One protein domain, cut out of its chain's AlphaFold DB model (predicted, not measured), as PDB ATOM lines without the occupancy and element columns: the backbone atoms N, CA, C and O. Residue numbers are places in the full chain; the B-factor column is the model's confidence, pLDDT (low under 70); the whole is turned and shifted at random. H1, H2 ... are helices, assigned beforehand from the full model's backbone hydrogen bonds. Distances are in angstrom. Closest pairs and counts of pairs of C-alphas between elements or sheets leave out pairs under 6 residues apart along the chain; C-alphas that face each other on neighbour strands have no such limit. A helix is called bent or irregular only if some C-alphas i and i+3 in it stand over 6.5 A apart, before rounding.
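AT A GLANCE: This is residues 279 to 322 of the 408 residues of an uncharacterized protein of Streptomyces sp. CS090A (UniProt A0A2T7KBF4). A short helix, H1, leads into a long helix, H2, that folds back on itself as a narrow V of two arms, with H1 crosswise near the start of the first arm. The printed part has 44 residues with two named helices, H1 then H2, and no named strand; its class is all helix. It is compact, with a radius of gyration of the C-alphas of 9.7 A, and rounded, spanning 24 by 19 by 17 A.

IN THESE COORDINATES: Find C-alpha 285 at (89.266, 100.603, 124.497), where H1, residues 285 to 292, begins. H2, residues 298 to 320, was assigned as one helix by its hydrogen bonds but is bent: C-alphas 308 and 311 are 9.7 A apart. Arm H2a, residues 298 to 308, measures 15.1 A from first to last C-alpha; arm H2b, residues 311 to 320, measures 14.1 A and ends at C-alpha 320, (77.905, 114.662, 118.309).

HOW THE PARTS SIT: H1 is close to but not clearly touching H2a, about perpendicular at 86 degrees; look at their closest C-alphas, Ile 292 and Arg 298, 5.6 A apart. H2a and H2b touch, closest at the C-alphas of Val 305 and Gly 313, 5.6 A, with a shallow tilt of 30 degrees, opposite ways. H1 and H2b are apart. In H1, H2a and H2b every O i to N i+4 pair is within hydrogen-bond range.

THE WHOLE: The C-alphas farthest apart, Ser 286 and Arg 308, are 25.7 A apart. The printed part has no cut, and the link from H1 to H2 is tight. Mean pLDDT of the printed part is 85.8; no printed residue is under 70.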
ATOM      1  N   ALA A 279      99.667 112.932 118.179       79.00
ATOM      2  CA  ALA A 279      98.510 112.346 118.840       79.00
ATOM      3  C   ALA A 279      97.489 113.461 119.115       79.00
ATOM      4  O   ALA A 279      97.829 114.468 119.727       79.00
ATOM      5  N   ILE A 280      96.255 113.298 118.639       83.69
ATOM      6  CA  ILE A 280      95.180 114.294 118.800       83.69
ATOM      7  C   ILE A 280      94.137 113.885 119.840       83.69
ATOM      8  O   ILE A 280      93.400 114.734 120.319       83.69
ATOM      9  N   ALA A 281      94.031 112.596 120.166       85.69
ATOM     10  CA  ALA A 281      93.069 112.074 121.132       85.69
ATOM     11  C   ALA A 281      93.485 110.673 121.584       85.69
ATOM     12  O   ALA A 281      93.960 109.875 120.772       85.69
ATOM     13  N   VAL A 282      93.224 110.340 122.845       88.56
ATOM     14  CA  VAL A 282      93.285 108.966 123.350       88.56
ATOM     15  C   VAL A 282      91.863 108.467 123.551       88.56
ATOM     16  O   VAL A 282      91.090 109.031 124.321       88.56
ATOM     17  N   ILE A 283      91.501 107.393 122.852       89.00
ATOM     18  CA  ILE A 283      90.180 106.773 122.967       89.00
ATOM     19  C   ILE A 283      90.340 105.469 123.759       89.00
ATOM     20  O   ILE A 283      90.901 104.510 123.221       89.00
ATOM     21  N   PRO A 284      89.842 105.392 125.007       88.62
ATOM     22  CA  PRO A 284      89.841 104.161 125.784       88.62
ATOM     23  C   PRO A 284      89.204 103.002 125.013       88.62
ATOM     24  O   PRO A 284      88.212 103.169 124.295       88.62
ATOM     25  N   ALA A 285      89.738 101.795 125.200       77.50
ATOM     26  CA  ALA A 285      89.266 100.603 124.497       77.50
ATOM     27  C   ALA A 285      87.762 100.345 124.713       77.50
ATOM     28  O   ALA A 285      87.056  99.937 123.788       77.50
ATOM     29  N   SER A 286      87.248 100.623 125.915       85.25
ATOM     30  CA  SER A 286      85.822 100.523 126.243       85.25
ATOM     31  C   SER A 286      84.969 101.430 125.347       85.25
ATOM     32  O   SER A 286      84.028 100.941 124.715       85.25
ATOM     33  N   THR A 287      85.331 102.710 125.221       90.00
ATOM     34  CA  THR A 287      84.678 103.676 124.328       90.00
ATOM     35  C   THR A 287      84.795 103.243 122.871       90.00
ATOM     36  O   THR A 287      83.795 103.207 122.145       90.00
ATOM     37  N   TRP A 288      85.997 102.836 122.450       87.44
ATOM     38  CA  TRP A 288      86.267 102.405 121.082       87.44
ATOM     39  C   TRP A 288      85.359 101.251 120.658       87.44
ATOM     40  O   TRP A 288      84.635 101.353 119.666       87.44
ATOM     41  N   TYR A 289      85.341 100.156 121.417       82.69
ATOM     42  CA  TYR A 289      84.598  98.963 121.019       82.69
ATOM     43  C   TYR A 289      83.087  99.096 121.220       82.69
ATOM     44  O   TYR A 289      82.327  98.541 120.422       82.69
ATOM     45  N   ARG A 290      82.629  99.827 122.244       87.19
ATOM     46  CA  ARG A 290      81.192  99.963 122.533       87.19
ATOM     47  C   ARG A 290      80.509 101.012 121.659       87.19
ATOM     48  O   ARG A 290      79.412 100.740 121.178       87.19
ATOM     49  N   HIS A 291      81.158 102.151 121.407       87.12
ATOM     50  CA  HIS A 291      80.511 103.319 120.798       87.12
ATOM     51  C   HIS A 291      81.028 103.671 119.400       87.12
ATOM     52  O   HIS A 291      80.290 104.281 118.625       87.12
ATOM     53  N   ILE A 292      82.248 103.273 119.029       86.75
ATOM     54  CA  ILE A 292      82.837 103.645 117.732       86.75
ATOM     55  C   ILE A 292      82.841 102.457 116.770       86.75
ATOM     56  O   ILE A 292      82.142 102.473 115.760       86.75
ATOM     57  N   ALA A 293      83.572 101.388 117.085       83.44
ATOM     58  CA  ALA A 293      83.771 100.256 116.181       83.44
ATOM     59  C   ALA A 293      82.474  99.491 115.864       83.44
ATOM     60  O   ALA A 293      82.332  98.956 114.760       83.44
ATOM     61  N   ARG A 294      81.528  99.458 116.815       84.94
ATOM     62  CA  ARG A 294      80.231  98.771 116.687       84.94
ATOM     63  C   ARG A 294      79.278  99.450 115.699       84.94
ATOM     64  O   ARG A 294      78.422  98.776 115.127       84.94
ATOM     65  N   HIS A 295      79.427 100.752 115.475       80.56
ATOM     66  CA  HIS A 295      78.561 101.520 114.585       80.56
ATOM     67  C   HIS A 295      79.237 101.686 113.221       80.56
ATOM     68  O   HIS A 295      80.370 102.155 113.115       80.56
ATOM     69  N   LYS A 296      78.547 101.268 112.152       82.88
ATOM     70  CA  LYS A 296      79.056 101.397 110.778       82.88
ATOM     71  C   LYS A 296      79.320 102.877 110.462       82.88
ATOM     72  O   LYS A 296      78.531 103.729 110.848       82.88
ATOM     73  N   GLY A 297      80.424 103.169 109.776       77.75
ATOM     74  CA  GLY A 297      80.799 104.532 109.369       77.75
ATOM     75  C   GLY A 297      81.695 105.275 110.363       77.75
ATOM     76  O   GLY A 297      82.715 105.812 109.947       77.75
ATOM     77  N   ARG A 298      81.436 105.182 111.677       87.62
ATOM     78  CA  ARG A 298      82.124 106.010 112.693       87.62
ATOM     79  C   ARG A 298      83.653 105.918 112.688       87.62
ATOM     80  O   ARG A 298      84.332 106.914 112.906       87.62
ATOM     81  N   ARG A 299      84.213 104.735 112.409       84.75
ATOM     82  CA  ARG A 299      85.673 104.555 112.271       84.75
ATOM     83  C   ARG A 299      86.256 105.408 111.142       84.75
ATOM     84  O   ARG A 299      87.305 106.009 111.318       84.75
ATOM     85  N   LEU A 300      85.570 105.447 110.001       75.06
ATOM     86  CA  LEU A 300      85.992 106.226 108.841       75.06
ATOM     87  C   LEU A 300      85.781 107.723 109.078       75.06
ATOM     88  O   LEU A 300      86.635 108.517 108.697       75.06
ATOM     89  N   ASP A 301      84.678 108.097 109.726       80.88
ATOM     90  CA  ASP A 301      84.385 109.495 110.053       80.88
ATOM     91  C   ASP A 301      85.459 110.086 110.971       80.88
ATOM     92  O   ASP A 301      85.927 111.191 110.714       80.88
ATOM     93  N   LEU A 302      85.912 109.328 111.982       85.44
ATOM     94  CA  LEU A 302      87.014 109.738 112.861       85.44
ATOM     95  C   LEU A 302      88.294 110.036 112.082       85.44
ATOM     96  O   LEU A 302      88.883 111.090 112.290       85.44
ATOM     97  N   VAL A 303      88.695 109.142 111.173       81.00
ATOM     98  CA  VAL A 303      89.904 109.327 110.354       81.00
ATOM     99  C   VAL A 303      89.760 110.554 109.453       81.00
ATOM    100  O   VAL A 303      90.599 111.446 109.496       81.00
ATOM    101  N   LYS A 304      88.651 110.672 108.713       74.94
ATOM    102  CA  LYS A 304      88.425 111.801 107.795       74.94
ATOM    103  C   LYS A 304      88.375 113.147 108.509       74.94
ATOM    104  O   LYS A 304      88.868 114.146 107.989       74.94
ATOM    105  N   VAL A 305      87.732 113.198 109.673       85.19
ATOM    106  CA  VAL A 305      87.616 114.430 110.456       85.19
ATOM    107  C   VAL A 305      88.947 114.786 111.113       85.19
ATOM    108  O   VAL A 305      89.307 115.960 111.108       85.19
ATOM    109  N   ALA A 306      89.697 113.796 111.607       82.94
ATOM    110  CA  ALA A 306      91.055 113.991 112.105       82.94
ATOM    111  C   ALA A 306      91.978 114.576 111.030       82.94
ATOM    112  O   ALA A 306      92.621 115.592 111.271       82.94
ATOM    113  N   GLU A 307      91.991 113.989 109.831       78.44
ATOM    114  CA  GLU A 307      92.839 114.432 108.717       78.44
ATOM    115  C   GLU A 307      92.460 115.826 108.204       78.44
ATOM    116  O   GLU A 307      93.330 116.634 107.891       78.44
ATOM    117  N   ARG A 308      91.158 116.130 108.115       80.25
ATOM    118  CA  ARG A 308      90.684 117.382 107.508       80.25
ATOM    119  C   ARG A 308      90.622 118.559 108.479       80.25
ATOM    120  O   ARG A 308      90.780 119.700 108.054       80.25
ATOM    121  N   TYR A 309      90.321 118.299 109.748       81.75
ATOM    122  CA  TYR A 309      89.975 119.339 110.721       81.75
ATOM    123  C   TYR A 309      90.731 119.217 112.050       81.75
ATOM    124  O   TYR A 309      90.509 120.033 112.946       81.75
ATOM    125  N   GLY A 310      91.602 118.213 112.205       83.75
ATOM    126  CA  GLY A 310      92.400 118.006 113.410       83.75
ATOM    127  C   GLY A 310      91.566 117.799 114.680       83.75
ATOM    128  O   GLY A 310      90.402 117.387 114.642       83.75
ATOM    129  N   LEU A 311      92.172 118.117 115.828       86.50
ATOM    130  CA  LEU A 311      91.560 118.004 117.158       86.50
ATOM    131  C   LEU A 311      90.177 118.691 117.266       86.50
ATOM    132  O   LEU A 311      89.239 118.029 117.719       86.50
ATOM    133  N   PRO A 312      89.973 119.951 116.821       88.00
ATOM    134  CA  PRO A 312      88.664 120.603 116.922       88.00
ATOM    135  C   PRO A 312      87.546 119.838 116.205       88.00
ATOM    136  O   PRO A 312      86.421 119.764 116.703       88.00
ATOM    137  N   GLY A 313      87.854 119.246 115.047       88.88
ATOM    138  CA  GLY A 313      86.909 118.413 114.315       88.88
ATOM    139  C   GLY A 313      86.579 117.130 115.067       88.88
ATOM    140  O   GLY A 313      85.404 116.797 115.227       88.88
ATOM    141  N   VAL A 314      87.606 116.424 115.549       89.50
ATOM    142  CA  VAL A 314      87.432 115.155 116.272       89.50
ATOM    143  C   VAL A 314      86.607 115.363 117.533       89.50
ATOM    144  O   VAL A 314      85.685 114.589 117.782       89.50
ATOM    145  N   ARG A 315      86.857 116.445 118.275       93.06
ATOM    146  CA  ARG A 315      86.073 116.795 119.459       93.06
ATOM    147  C   ARG A 315      84.596 117.000 119.137       93.06
ATOM    148  O   ARG A 315      83.758 116.323 119.723       93.06
ATOM    149  N   ARG A 316      84.281 117.835 118.140       92.06
ATOM    150  CA  ARG A 316      82.890 118.057 117.699       92.06
ATOM    151  C   ARG A 316      82.217 116.765 117.239       92.06
ATOM    152  O   ARG A 316      81.047 116.541 117.537       92.06
ATOM    153  N   LEU A 317      82.940 115.911 116.514       94.50
ATOM    154  CA  LEU A 317      82.411 114.641 116.021       94.50
ATOM    155  C   LEU A 317      82.083 113.684 117.174       94.50
ATOM    156  O   LEU A 317      80.992 113.121 117.210       94.50
ATOM    157  N   VAL A 318      83.005 113.521 118.119       94.44
ATOM    158  CA  VAL A 318      82.836 112.659 119.295       94.44
ATOM    159  C   VAL A 318      81.675 113.152 120.166       94.44
ATOM    160  O   VAL A 318      80.800 112.358 120.518       94.44
ATOM    161  N   GLU A 319      81.593 114.460 120.419       93.44
ATOM    162  CA  GLU A 319      80.489 115.080 121.165       93.44
ATOM    163  C   GLU A 319      79.143 114.896 120.440       93.44
ATOM    164  O   GLU A 319      78.134 114.589 121.076       93.44
ATOM    165  N   SER A 320      79.119 114.946 119.099       94.69
ATOM    166  CA  SER A 320      77.905 114.662 118.309       94.69
ATOM    167  C   SER A 320      77.395 113.220 118.453       94.69
ATOM    168  O   SER A 320      76.236 112.929 118.152       94.69
ATOM    169  N   TRP A 321      78.241 112.299 118.923       95.38
ATOM    170  CA  TRP A 321      77.863 110.918 119.223       95.38
ATOM    171  C   TRP A 321      77.422 110.711 120.674       95.38
ATOM    172  O   TRP A 321      77.122 109.573 121.044       95.38
ATOM    173  N   GLY A 322      77.368 111.785 121.467       93.19
ATOM    174  CA  GLY A 322      77.016 111.758 122.884       93.19
ATOM    175  C   GLY A 322      78.159 111.315 123.800       93.19
ATOM    176  O   GLY A 322      77.892 110.901 124.923       93.19
TER     177      GLY A 322